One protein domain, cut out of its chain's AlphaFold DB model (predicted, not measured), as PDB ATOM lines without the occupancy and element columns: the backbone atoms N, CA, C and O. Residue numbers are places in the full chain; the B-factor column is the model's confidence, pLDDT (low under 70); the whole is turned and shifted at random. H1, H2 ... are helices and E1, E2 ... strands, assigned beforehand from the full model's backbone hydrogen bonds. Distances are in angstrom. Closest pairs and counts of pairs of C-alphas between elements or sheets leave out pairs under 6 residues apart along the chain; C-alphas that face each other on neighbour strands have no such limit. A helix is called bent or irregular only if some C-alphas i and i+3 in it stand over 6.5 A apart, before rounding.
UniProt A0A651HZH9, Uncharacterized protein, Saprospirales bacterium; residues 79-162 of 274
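AT A GLANCE: This is residues 79 to 162 of the 274 residues of an uncharacterized protein of Saprospirales bacterium (UniProt A0A651HZH9). A small antiparallel sheet of three short strands has E2 and E1 near the middle of the domain, and three separate short helices are set round it. H1 and H2 only graze the sheet, H3 is off the sheet near the first residue of E2, and two long loops, residues 115 to 126 and 145 to 157, run round the outside. The printed part has 84 residues, with three named helices and three named strands in the order E1 H1 H2 H3 E2 E3; the sheet's order is E2 - E1 - E3. The class is mixed, helices and strands, though under half of the residues, 34 of 84, are in named elements. The whole is compact, with a radius of gyration of the C-alphas of 11.4 A, and rounded, spanning 32 by 27 by 21 A.

HOW THE PARTS SIT: Begin at the inner strand E1, residues 79 to 82, between the edge strands E2, residues 140 to 144, and E3, residues 158 to 161. E2 and E1 are antiparallel at 158 degrees; look for N 81 and O 141, 2.8 A apart and within hydrogen-bond range. E1 and E3 are antiparallel at 157 degrees; there N 80 and O 160 are within hydrogen-bond range at 2.8 A. H2, residues 105 to 114, only grazes the sheet with its residues 107 to 111, and its closest C-alphas to E2 are those of Ser 107 and Ile 142, 6.9 A apart. H1, residues 91 to 94, only grazes the sheet too; its closest C-alphas to E3 are those of Leu 91 and His 160, 7.8 A apart. H1 and H2 are only just apart, their closest C-alphas 8.2 A from each other. H3, residues 127 to 133, is only just not on the sheet, with 4 pairs of C-alphas within 10 A; the closest C-alphas of H3 and E2 are those of Leu 133 and Ala 140, 7.5 A apart. H3 is apart from E1, E3, H1 and H2. In H2 every O i to N i+4 pair is within hydrogen-bond range, in H3 0 of 3 are, beside 3 of 4 O i to N i+3 pairs, and H1 is too short for an O i to N i+4 pair.

IN THESE COORDINATES: Find C-alpha 79 at (172.958, 202.626, 201.166), where E1 begins; it runs 9.5 A to C-alpha 82. H1 is 4.9 A long. From C-alpha 105 at (176.197, 200.741, 186.841), H2 runs 14.9 A to C-alpha 114. H3 is 11.2 A long and irregular: C-alphas 128 and 131 are 7.1 A apart. E2 runs 13.5 A. E3 runs 10.1 A and ends at C-alpha 161, (174.445, 200.649, 205.016).

THE WHOLE: Look for the two C-alphas farthest apart at Ala 116 and Ile 151, 32.4 A, while those of Arg 79 and Leu 162, the first and last printed, are 5.5 A apart. The printed part has no cut. The links H2 to H3, 12 residues, and E2 to E3, 13 residues, are long. The mean pLDDT of the printed part is 82.0, and residues 125 to 138, among them H3, are under 70.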
ATOM      1  N   ARG A  79     174.090 203.060 200.351       91.38
ATOM      2  CA  ARG A  79     172.958 202.626 201.166       91.38
ATOM      3  C   ARG A  79     171.906 201.982 200.290       91.38
ATOM      4  O   ARG A  79     171.513 202.553 199.276       91.38
ATOM      5  N   LEU A  80     171.396 200.844 200.738       92.44
ATOM      6  CA  LEU A  80     170.167 200.260 200.231       92.44
ATOM      7  C   LEU A  80     168.990 200.839 201.021       92.44
ATOM      8  O   LEU A  80     168.844 200.618 202.223       92.44
ATOM      9  N   LEU A  81     168.136 201.564 200.321       90.94
ATOM     10  CA  LEU A  81     166.856 202.045 200.809       90.94
ATOM     11  C   LEU A  81     165.804 201.002 200.469       90.94
ATOM     12  O   LEU A  81     165.723 200.586 199.315       90.94
ATOM     13  N   VAL A  82     165.007 200.582 201.449       91.00
ATOM     14  CA  VAL A  82     163.975 199.552 201.270       91.00
ATOM     15  C   VAL A  82     162.611 200.059 201.703       91.00
ATOM     16  O   VAL A  82     162.481 200.784 202.690       91.00
ATOM     17  N   GLY A  83     161.579 199.655 200.973       88.50
ATOM     18  CA  GLY A  83     160.212 200.026 201.297       88.50
ATOM     19  C   GLY A  83     159.694 199.462 202.618       88.50
ATOM     20  O   GLY A  83     160.226 198.477 203.146       88.50
ATOM     21  N   PRO A  84     158.580 200.019 203.121       86.19
ATOM     22  CA  PRO A  84     157.988 199.653 204.408       86.19
ATOM     23  C   PRO A  84     157.621 198.163 204.521       86.19
ATOM     24  O   PRO A  84     157.638 197.595 205.614       86.19
ATOM     25  N   ASN A  85     157.341 197.491 203.400       86.44
ATOM     26  CA  ASN A  85     156.992 196.064 203.380       86.44
ATOM     27  C   ASN A  85     158.195 195.132 203.624       86.44
ATOM     28  O   ASN A  85     158.025 193.923 203.808       86.44
ATOM     29  N   HIS A  86     159.411 195.680 203.619       88.81
ATOM     30  CA  HIS A  86     160.660 194.924 203.647       88.81
ATOM     31  C   HIS A  86     161.524 195.206 204.887       88.81
ATOM     32  O   HIS A  86     162.522 194.522 205.084       88.81
ATOM     33  N   LEU A  87     161.102 196.114 205.778       86.00
ATOM     34  CA  LEU A  87     161.879 196.593 206.939       86.00
ATOM     35  C   LEU A  87     162.345 195.506 207.918       86.00
ATOM     36  O   LEU A  87     163.302 195.708 208.657       86.00
ATOM     37  N   LYS A  88     161.635 194.375 207.981       88.31
ATOM     38  CA  LYS A  88     161.950 193.270 208.902       88.31
ATOM     39  C   LYS A  88     162.869 192.210 208.293       88.31
ATOM     40  O   LYS A  88     163.165 191.230 208.970       88.31
ATOM     41  N   LYS A  89     163.251 192.359 207.025       87.12
ATOM     42  CA  LYS A  89     164.047 191.367 206.299       87.12
ATOM     43  C   LYS A  89     165.528 191.707 206.412       87.12
ATOM     44  O   LYS A  89     165.917 192.870 206.356       87.12
ATOM     45  N   SER A  90     166.348 190.681 206.572       86.81
ATOM     46  CA  SER A  90     167.806 190.798 206.566       86.81
ATOM     47  C   SER A  90     168.343 191.038 205.152       86.81
ATOM     48  O   SER A  90     167.683 190.702 204.169       86.81
ATOM     49  N   LEU A  91     169.562 191.575 205.023       81.94
ATOM     50  CA  LEU A  91     170.187 191.813 203.714       81.94
ATOM     51  C   LEU A  91     170.226 190.549 202.819       81.94
ATOM     52  O   LEU A  91     169.826 190.655 201.660       81.94
ATOM     53  N   PRO A  92     170.564 189.343 203.325       83.69
ATOM     54  CA  PRO A  92     170.500 188.114 202.525       83.69
ATOM     55  C   PRO A  92     169.088 187.697 202.080       83.69
ATOM     56  O   PRO A  92     168.931 186.981 201.092       83.69
ATOM     57  N   GLU A  93     168.042 188.088 202.811       87.56
ATOM     58  CA  GLU A  93     166.655 187.858 202.383       87.56
ATOM     59  C   GLU A  93     166.223 188.889 201.341       87.56
ATOM     60  O   GLU A  93     165.507 188.552 200.400       87.56
ATOM     61  N   LEU A  94     166.660 190.138 201.513       88.50
ATOM     62  CA  LEU A  94     166.388 191.254 200.613       88.50
ATOM     63  C   LEU A  94     166.964 190.997 199.215       88.50
ATOM     64  O   LEU A  94     166.263 191.222 198.229       88.50
ATOM     65  N   THR A  95     168.177 190.453 199.116       85.44
ATOM     66  CA  THR A  95     168.839 190.156 197.831       85.44
ATOM     67  C   THR A  95     168.076 189.149 196.975       85.44
ATOM     68  O   THR A  95     168.098 189.250 195.757       85.44
ATOM     69  N   LYS A  96     167.317 188.230 197.581       85.69
ATOM     70  CA  LYS A  96     166.540 187.203 196.857       85.69
ATOM     71  C   LYS A  96     165.202 187.687 196.303       85.69
ATOM     72  O   LYS A  96     164.546 186.964 195.559       85.69
ATOM     73  N   ILE A  97     164.730 188.851 196.741       87.06
ATOM     74  CA  ILE A  97     163.354 189.295 196.480       87.06
ATOM     75  C   ILE A  97     163.275 190.694 195.874       87.06
ATOM     76  O   ILE A  97     162.269 191.007 195.237       87.06
ATOM     77  N   LEU A  98     164.274 191.543 196.126       87.88
ATOM     78  CA  LEU A  98     164.296 192.927 195.679       87.88
ATOM     79  C   LEU A  98     165.147 193.067 194.431       87.88
ATOM     80  O   LEU A  98     166.239 192.510 194.337       87.88
ATOM     81  N   HIS A  99     164.652 193.877 193.502       90.19
ATOM     82  CA  HIS A  99     165.377 194.275 192.304       90.19
ATOM     83  C   HIS A  99     165.679 195.777 192.393       90.19
ATOM     84  O   HIS A  99     164.930 196.580 191.827       90.19
ATOM     85  N   PRO A 100     166.704 196.186 193.164       90.50
ATOM     86  CA  PRO A 100     166.932 197.591 193.433       90.50
ATOM     87  C   PRO A 100     167.341 198.341 192.173       90.50
ATOM     88  O   PRO A 100     168.089 197.844 191.328       90.50
ATOM     89  N   HIS A 101     166.864 199.573 192.085       89.31
ATOM     90  CA  HIS A 101     167.393 200.570 191.167       89.31
ATOM     91  C   HIS A 101     168.646 201.221 191.767       89.31
ATOM     92  O   HIS A 101     168.796 201.238 192.984       89.31
ATOM     93  N   ALA A 102     169.533 201.794 190.956       89.50
ATOM     94  CA  ALA A 102     170.691 202.537 191.465       89.50
ATOM     95  C   ALA A 102     171.037 203.714 190.557       89.50
ATOM     96  O   ALA A 102     170.586 203.767 189.419       89.50
ATOM     97  N   VAL A 103     171.849 204.652 191.033       83.50
ATOM     98  CA  VAL A 103     172.282 205.823 190.241       83.50
ATOM     99  C   VAL A 103     173.436 205.517 189.288       83.50
ATOM    100  O   VAL A 103     173.744 206.310 188.404       83.50
ATOM    101  N   ASP A 104     174.074 204.358 189.447       85.69
ATOM    102  CA  ASP A 104     175.258 203.984 188.687       85.69
ATOM    103  C   ASP A 104     175.312 202.477 188.386       85.69
ATOM    104  O   ASP A 104     174.727 201.644 189.085       85.69
ATOM    105  N   LYS A 105     176.029 202.126 187.310       89.94
ATOM    106  CA  LYS A 105     176.197 200.741 186.841       89.94
ATOM    107  C   LYS A 105     176.972 199.879 187.845       89.94
ATOM    108  O   LYS A 105     176.647 198.704 187.992       89.94
ATOM    109  N   ARG A 106     177.973 200.444 188.534       93.62
ATOM    110  CA  ARG A 106     178.805 199.727 189.517       93.62
ATOM    111  C   ARG A 106     177.926 199.164 190.632       93.62
ATOM    112  O   ARG A 106     178.029 197.978 190.926       93.62
ATOM    113  N   SER A 107     177.034 199.978 191.188       92.56
ATOM    114  CA  SER A 107     176.123 199.577 192.260       92.56
ATOM    115  C   SER A 107     175.224 198.404 191.854       92.56
ATOM    116  O   SER A 107     175.069 197.446 192.608       92.56
ATOM    117  N   LEU A 108     174.666 198.429 190.638       91.62
ATOM    118  CA  LEU A 108     173.827 197.328 190.144       91.62
ATOM    119  C   LEU A 108     174.624 196.035 189.935       91.62
ATOM    120  O   LEU A 108     174.144 194.955 190.270       91.62
ATOM    121  N   LEU A 109     175.840 196.132 189.395       92.12
ATOM    122  CA  LEU A 109     176.692 194.963 189.175       92.12
ATOM    123  C   LEU A 109     177.125 194.316 190.493       92.12
ATOM    124  O   LEU A 109     177.029 193.099 190.618       92.12
ATOM    125  N   GLN A 110     177.522 195.122 191.479       93.25
ATOM    126  CA  GLN A 110     177.874 194.619 192.808       93.25
ATOM    127  C   GLN A 110     176.663 194.031 193.541       93.25
ATOM    128  O   GLN A 110     176.780 193.012 194.207       93.25
ATOM    129  N   TRP A 111     175.459 194.593 193.372       91.25
ATOM    130  CA  TRP A 111     174.247 193.977 193.927       91.25
ATOM    131  C   TRP A 111     173.997 192.575 193.360       91.25
ATOM    132  O   TRP A 111     173.663 191.637 194.092       91.25
ATOM    133  N   LYS A 112     174.185 192.429 192.044       88.19
ATOM    134  CA  LYS A 112     174.026 191.153 191.348       88.19
ATOM    135  C   LYS A 112     175.038 190.105 191.825       88.19
ATOM    136  O   LYS A 112     174.719 188.924 191.788       88.19
ATOM    137  N   SER A 113     176.220 190.502 192.306       86.94
ATOM    138  CA  SER A 113     177.205 189.550 192.836       86.94
ATOM    139  C   SER A 113     176.932 189.066 194.254       86.94
ATOM    140  O   SER A 113     177.495 188.047 194.641       86.94
ATOM    141  N   ILE A 114     176.059 189.729 195.021       83.25
ATOM    142  CA  ILE A 114     175.748 189.293 196.395       83.25
ATOM    143  C   ILE A 114     175.019 187.936 196.399       83.25
ATOM    144  O   ILE A 114     175.201 187.132 197.311       83.25
ATOM    145  N   SER A 115     174.180 187.661 195.395       78.38
ATOM    146  CA  SER A 115     173.443 186.399 195.273       78.38
ATOM    147  C   SER A 115     173.129 186.083 193.814       78.38
ATOM    148  O   SER A 115     172.747 186.967 193.055       78.38
ATOM    149  N   ALA A 116     173.192 184.803 193.436       76.25
ATOM    150  CA  ALA A 116     172.775 184.343 192.107       76.25
ATOM    151  C   ALA A 116     171.286 184.623 191.814       76.25
ATOM    152  O   ALA A 116     170.898 184.760 190.656       76.25
ATOM    153  N   ASP A 117     170.472 184.746 192.867       80.56
ATOM    154  CA  ASP A 117     169.045 185.068 192.781       80.56
ATOM    155  C   ASP A 117     168.777 186.586 192.725       80.56
ATOM    156  O   ASP A 117     167.624 187.000 192.584       80.56
ATOM    157  N   SER A 118     169.812 187.428 192.856       81.38
ATOM    158  CA  SER A 118     169.668 188.885 192.843       81.38
ATOM    159  C   SER A 118     169.211 189.381 191.476       81.38
ATOM    160  O   SER A 118     169.960 189.366 190.495       81.38
ATOM    161  N   GLY A 119     167.992 189.913 191.415       82.88
ATOM    162  CA  GLY A 119     167.576 190.757 190.302       82.88
ATOM    163  C   GLY A 119     168.080 192.191 190.465       82.88
ATOM    164  O   GLY A 119     168.421 192.635 191.562       82.88
ATOM    165  N   ILE A 120     168.105 192.936 189.362       87.81
ATOM    166  CA  ILE A 120     168.446 194.362 189.339       87.81
ATOM    167  C   ILE A 120     167.349 195.153 188.634       87.81
ATOM    168  O   ILE A 120     166.694 194.654 187.715       87.81
ATOM    169  N   GLY A 121     167.140 196.385 189.087       86.25
ATOM    170  CA  GLY A 121     166.326 197.375 188.400       86.25
ATOM    171  C   GLY A 121     167.130 198.151 187.353       86.25
ATOM    172  O   GLY A 121     168.193 197.737 186.894       86.25
ATOM    173  N   SER A 122     166.604 199.313 186.982       85.81
ATOM    174  CA  SER A 122     167.223 200.257 186.043       85.81
ATOM    175  C   SER A 122     168.153 201.256 186.733       85.81
ATOM    176  O   SER A 122     167.971 201.569 187.913       85.81
ATOM    177  N   ILE A 123     169.072 201.838 185.955       84.94
ATOM    178  CA  ILE A 123     169.833 203.022 186.368       84.94
ATOM    179  C   ILE A 123     168.891 204.233 186.442       84.94
ATOM    180  O   ILE A 123     168.156 204.520 185.496       84.94
ATOM    181  N   ILE A 124     168.916 204.939 187.567       79.06
ATOM    182  CA  ILE A 124     168.122 206.137 187.829       79.06
ATOM    183  C   ILE A 124     168.884 207.338 187.295       79.06
ATOM    184  O   ILE A 124     169.952 207.676 187.791       79.06
ATOM    185  N   GLN A 125     168.297 208.009 186.309       69.38
ATOM    186  CA  GLN A 125     168.803 209.291 185.816       69.38
ATOM    187  C   GLN A 125     168.147 210.483 186.530       69.38
ATOM    188  O   GLN A 125     168.727 211.558 186.561       69.38
ATOM    189  N   ASN A 126     166.960 210.288 187.127       68.25
ATOM    190  CA  ASN A 126     166.171 211.326 187.791       68.25
ATOM    191  C   ASN A 126     165.500 210.783 189.070       68.25
ATOM    192  O   ASN A 126     164.656 209.889 189.006       68.25
ATOM    193  N   TYR A 127     165.825 211.368 190.227       66.38
ATOM    194  CA  TYR A 127     165.279 211.015 191.551       66.38
ATOM    195  C   TYR A 127     163.760 211.225 191.774       66.38
ATOM    196  O   TYR A 127     163.187 210.475 192.567       66.38
ATOM    197  N   PRO A 128     163.051 212.173 191.116       60.41
ATOM    198  CA  PRO A 128     161.644 212.468 191.434       60.41
ATOM    199  C   PRO A 128     160.650 211.311 191.246       60.41
ATOM    200  O   PRO A 128     159.548 211.358 191.789       60.41
ATOM    201  N   HIS A 129     161.016 210.259 190.507       61.75
ATOM    202  CA  HIS A 129     160.151 209.096 190.283       61.75
ATOM    203  C   HIS A 129     160.318 207.987 191.331       61.75
ATOM    204  O   HIS A 129     159.625 206.974 191.255       61.75
ATOM    205  N   LEU A 130     161.179 208.161 192.335       67.75
ATOM    206  CA  LEU A 130     161.416 207.135 193.356       67.75
ATOM    207  C   LEU A 130     160.183 206.844 194.228       67.75
ATOM    208  O   LEU A 130     159.973 205.705 194.637       67.75
ATOM    209  N   SER A 131     159.297 207.824 194.416       65.62
ATOM    210  CA  SER A 131     158.008 207.644 195.100       65.62
ATOM    211  C   SER A 131     157.061 206.666 194.383       65.62
ATOM    212  O   SER A 131     156.205 206.059 195.027       65.62
ATOM    213  N   SER A 132     157.244 206.450 193.073       68.25
ATOM    214  CA  SER A 132     156.444 205.507 192.275       68.25
ATOM    215  C   SER A 132     156.832 204.037 192.476       68.25
ATOM    216  O   SER A 132     156.108 203.149 192.033       68.25
ATOM    217  N   LEU A 133     157.938 203.766 193.180       69.38
ATOM    218  CA  LEU A 133     158.398 202.406 193.474       69.38
ATOM    219  C   LEU A 133     157.584 201.716 194.581       69.38
ATOM    220  O   LEU A 133     157.688 200.493 194.733       69.38
ATOM    221  N   LYS A 134     156.769 202.471 195.335       66.81
ATOM    222  CA  LYS A 134     155.985 201.964 196.472       66.81
ATOM    223  C   LYS A 134     155.033 200.845 196.031       66.81
ATOM    224  O   LYS A 134     154.238 201.024 195.111       66.81
ATOM    225  N   GLY A 135     155.105 199.691 196.698       60.84
ATOM    226  CA  GLY A 135     154.274 198.517 196.390       60.84
ATOM    227  C   GLY A 135     154.685 197.695 195.156       60.84
ATOM    228  O   GLY A 135     153.935 196.808 194.749       60.84
ATOM    229  N   SER A 136     155.854 197.954 194.558       65.94
ATOM    230  CA  SER A 136     156.412 197.148 193.459       65.94
ATOM    231  C   SER A 136     157.450 196.126 193.954       65.94
ATOM    232  O   SER A 136     157.947 196.218 195.072       65.94
ATOM    233  N   LYS A 137     157.852 195.157 193.115       61.09
ATOM    234  CA  LYS A 137     159.020 194.286 193.405       61.09
ATOM    235  C   LYS A 137     160.359 195.050 193.418       61.09
ATOM    236  O   LYS A 137     161.378 194.513 193.844       61.09
ATOM    237  N   SER A 138     160.338 196.300 192.964       66.62
ATOM    238  CA  SER A 138     161.465 197.226 192.919       66.62
ATOM    239  C   SER A 138     161.359 198.292 194.010       66.62
ATOM    240  O   SER A 138     161.849 199.405 193.836       66.62
ATOM    241  N   GLU A 139     160.718 197.973 195.140       80.44
ATOM    242  CA  GLU A 139     160.613 198.844 196.319       80.44
ATOM    243  C   GLU A 139     161.959 198.944 197.070       80.44
ATOM    244  O   GLU A 139     162.048 198.753 198.284       80.44
ATOM    245  N   ALA A 140     163.032 199.176 196.311       89.12
ATOM    246  CA  ALA A 140     164.393 199.280 196.784       89.12
ATOM    247  C   ALA A 140     165.261 200.137 195.856       89.12
ATOM    248  O   ALA A 140     165.137 200.083 194.629       89.12
ATOM    249  N   VAL A 141     166.160 200.916 196.451       89.81
ATOM    250  CA  VAL A 141     167.062 201.821 195.731       89.81
ATOM    251  C   VAL A 141     168.428 201.817 196.398       89.81
ATOM    252  O   VAL A 141     168.509 201.949 197.612       89.81
ATOM    253  N   ILE A 142     169.500 201.712 195.620       91.38
ATOM    254  CA  ILE A 142     170.871 201.893 196.097       91.38
ATOM    255  C   ILE A 142     171.309 203.317 195.775       91.38
ATOM    256  O   ILE A 142     171.351 203.705 194.605       91.38
ATOM    257  N   LEU A 143     171.629 204.089 196.812       87.69
ATOM    258  CA  LEU A 143     172.085 205.469 196.698       87.69
ATOM    259  C   LEU A 143     173.390 205.690 197.462       87.69
ATOM    260  O   LEU A 143     173.560 205.127 198.547       87.69
ATOM    261  N   PRO A 144     174.254 206.599 196.987       83.38
ATOM    262  CA  PRO A 144     175.367 207.089 197.781       83.38
ATOM    263  C   PRO A 144     174.894 207.695 199.107       83.38
ATOM    264  O   PRO A 144     173.789 208.251 199.211       83.38
ATOM    265  N   TRP A 145     175.743 207.644 200.135       84.38
ATOM    266  CA  TRP A 145     175.391 208.178 201.453       84.38
ATOM    267  C   TRP A 145     175.032 209.672 201.465       84.38
ATOM    268  O   TRP A 145     174.199 210.121 202.251       84.38
ATOM    269  N   TRP A 146     175.629 210.456 200.574       76.44
ATOM    270  CA  TRP A 146     175.423 211.902 200.536       76.44
ATOM    271  C   TRP A 146     174.070 212.333 199.951       76.44
ATOM    272  O   TRP A 146     173.689 213.492 200.104       76.44
ATOM    273  N   VAL A 147     173.333 211.436 199.289       77.06
ATOM    274  CA  VAL A 147     172.000 211.747 198.755       77.06
ATOM    275  C   VAL A 147     170.979 211.652 199.888       77.06
ATOM    276  O   VAL A 147     170.729 210.561 200.383       77.06
ATOM    277  N   ASP A 148     170.364 212.752 200.318       76.00
ATOM    278  CA  ASP A 148     169.346 212.688 201.377       76.00
ATOM    279  C   ASP A 148     168.065 211.985 200.869       76.00
ATOM    280  O   ASP A 148     167.394 212.511 199.975       76.00
ATOM    281  N   PRO A 149     167.694 210.811 201.426       73.38
ATOM    282  CA  PRO A 149     166.513 210.075 200.987       73.38
ATOM    283  C   PRO A 149     165.196 210.809 201.252       73.38
ATOM    284  O   PRO A 149     164.216 210.569 200.548       73.38
ATOM    285  N   THR A 150     165.151 211.719 202.229       72.12
ATOM    286  CA  THR A 150     163.924 212.438 202.616       72.12
ATOM    287  C   THR A 150     163.444 213.427 201.552       72.12
ATOM    288  O   THR A 150     162.291 213.859 201.583       72.12
ATOM    289  N   ILE A 151     164.296 213.747 200.572       70.56
ATOM    290  CA  ILE A 151     163.967 214.629 199.448       70.56
ATOM    291  C   ILE A 151     162.930 213.984 198.519       70.56
ATOM    292  O   ILE A 151     162.121 214.683 197.910       70.56
ATOM    293  N   PHE A 152     162.937 212.655 198.403       71.88
ATOM    294  CA  PHE A 152     162.120 211.926 197.425       71.88
ATOM    295  C   PHE A 152     161.393 210.701 198.001       71.88
ATOM    296  O   PHE A 152     160.521 210.154 197.322       71.88
ATOM    297  N   LEU A 153     161.697 210.281 199.234       73.00
ATOM    298  CA  LEU A 153     161.016 209.185 199.930       73.00
ATOM    299  C   LEU A 153     160.276 209.670 201.174       73.00
ATOM    300  O   LEU A 153     160.663 210.628 201.840       73.00
ATOM    301  N   SER A 154     159.212 208.947 201.514       73.12
ATOM    302  CA  SER A 154     158.531 209.091 202.794       73.12
ATOM    303  C   SER A 154     159.379 208.532 203.946       73.12
ATOM    304  O   SER A 154     160.222 207.659 203.757       73.12
ATOM    305  N   ALA A 155     159.124 209.012 205.167       75.00
ATOM    306  CA  ALA A 155     159.883 208.652 206.372       75.00
ATOM    307  C   ALA A 155     159.763 207.173 206.816       75.00
ATOM    308  O   ALA A 155     160.372 206.780 207.805       75.00
ATOM    309  N   ASP A 156     158.958 206.361 206.127       82.19
ATOM    310  CA  ASP A 156     158.707 204.943 206.421       82.19
ATOM    311  C   ASP A 156     159.670 203.975 205.705       82.19
ATOM    312  O   ASP A 156     159.529 202.760 205.848       82.19
ATOM    313  N   TRP A 157     160.638 204.488 204.940       87.31
ATOM    314  CA  TRP A 157     161.665 203.673 204.287       87.31
ATOM    315  C   TRP A 157     162.793 203.288 205.249       87.31
ATOM    316  O   TRP A 157     163.250 204.088 206.065       87.31
ATOM    317  N   GLY A 158     163.257 202.047 205.126       87.81
ATOM    318  CA  GLY A 158     164.392 201.515 205.870       87.81
ATOM    319  C   GLY A 158     165.700 201.812 205.156       87.81
ATOM    320  O   GLY A 158     165.730 201.936 203.932       87.81
ATOM    321  N   ILE A 159     166.783 201.899 205.923       89.38
ATOM    322  CA  ILE A 159     168.126 202.176 205.415       89.38
ATOM    323  C   ILE A 159     169.052 201.052 205.869       89.38
ATOM    324  O   ILE A 159     169.174 200.796 207.066       89.38
ATOM    325  N   HIS A 160     169.721 200.413 204.914       89.62
ATOM    326  CA  HIS A 160     170.808 199.472 205.154       89.62
ATOM    327  C   HIS A 160     172.100 200.061 204.592       89.62
ATOM    328  O   HIS A 160     172.180 200.366 203.403       89.62
ATOM    329  N   GLU A 161     173.108 200.232 205.441       90.19
ATOM    330  CA  GLU A 161     174.445 200.649 205.016       90.19
ATOM    331  C   GLU A 161     175.177 199.444 204.414       90.19
ATOM    332  O   GLU A 161     175.171 198.358 204.995       90.19
ATOM    333  N   LEU A 162     175.760 199.618 203.227       90.00
ATOM    334  CA  LEU A 162     176.468 198.556 202.517       90.00
ATOM    335  C   LEU A 162     177.965 198.675 202.816       90.00
ATOM    336  O   LEU A 162     178.592 199.684 202.490       90.00
TER     337      LEU A 162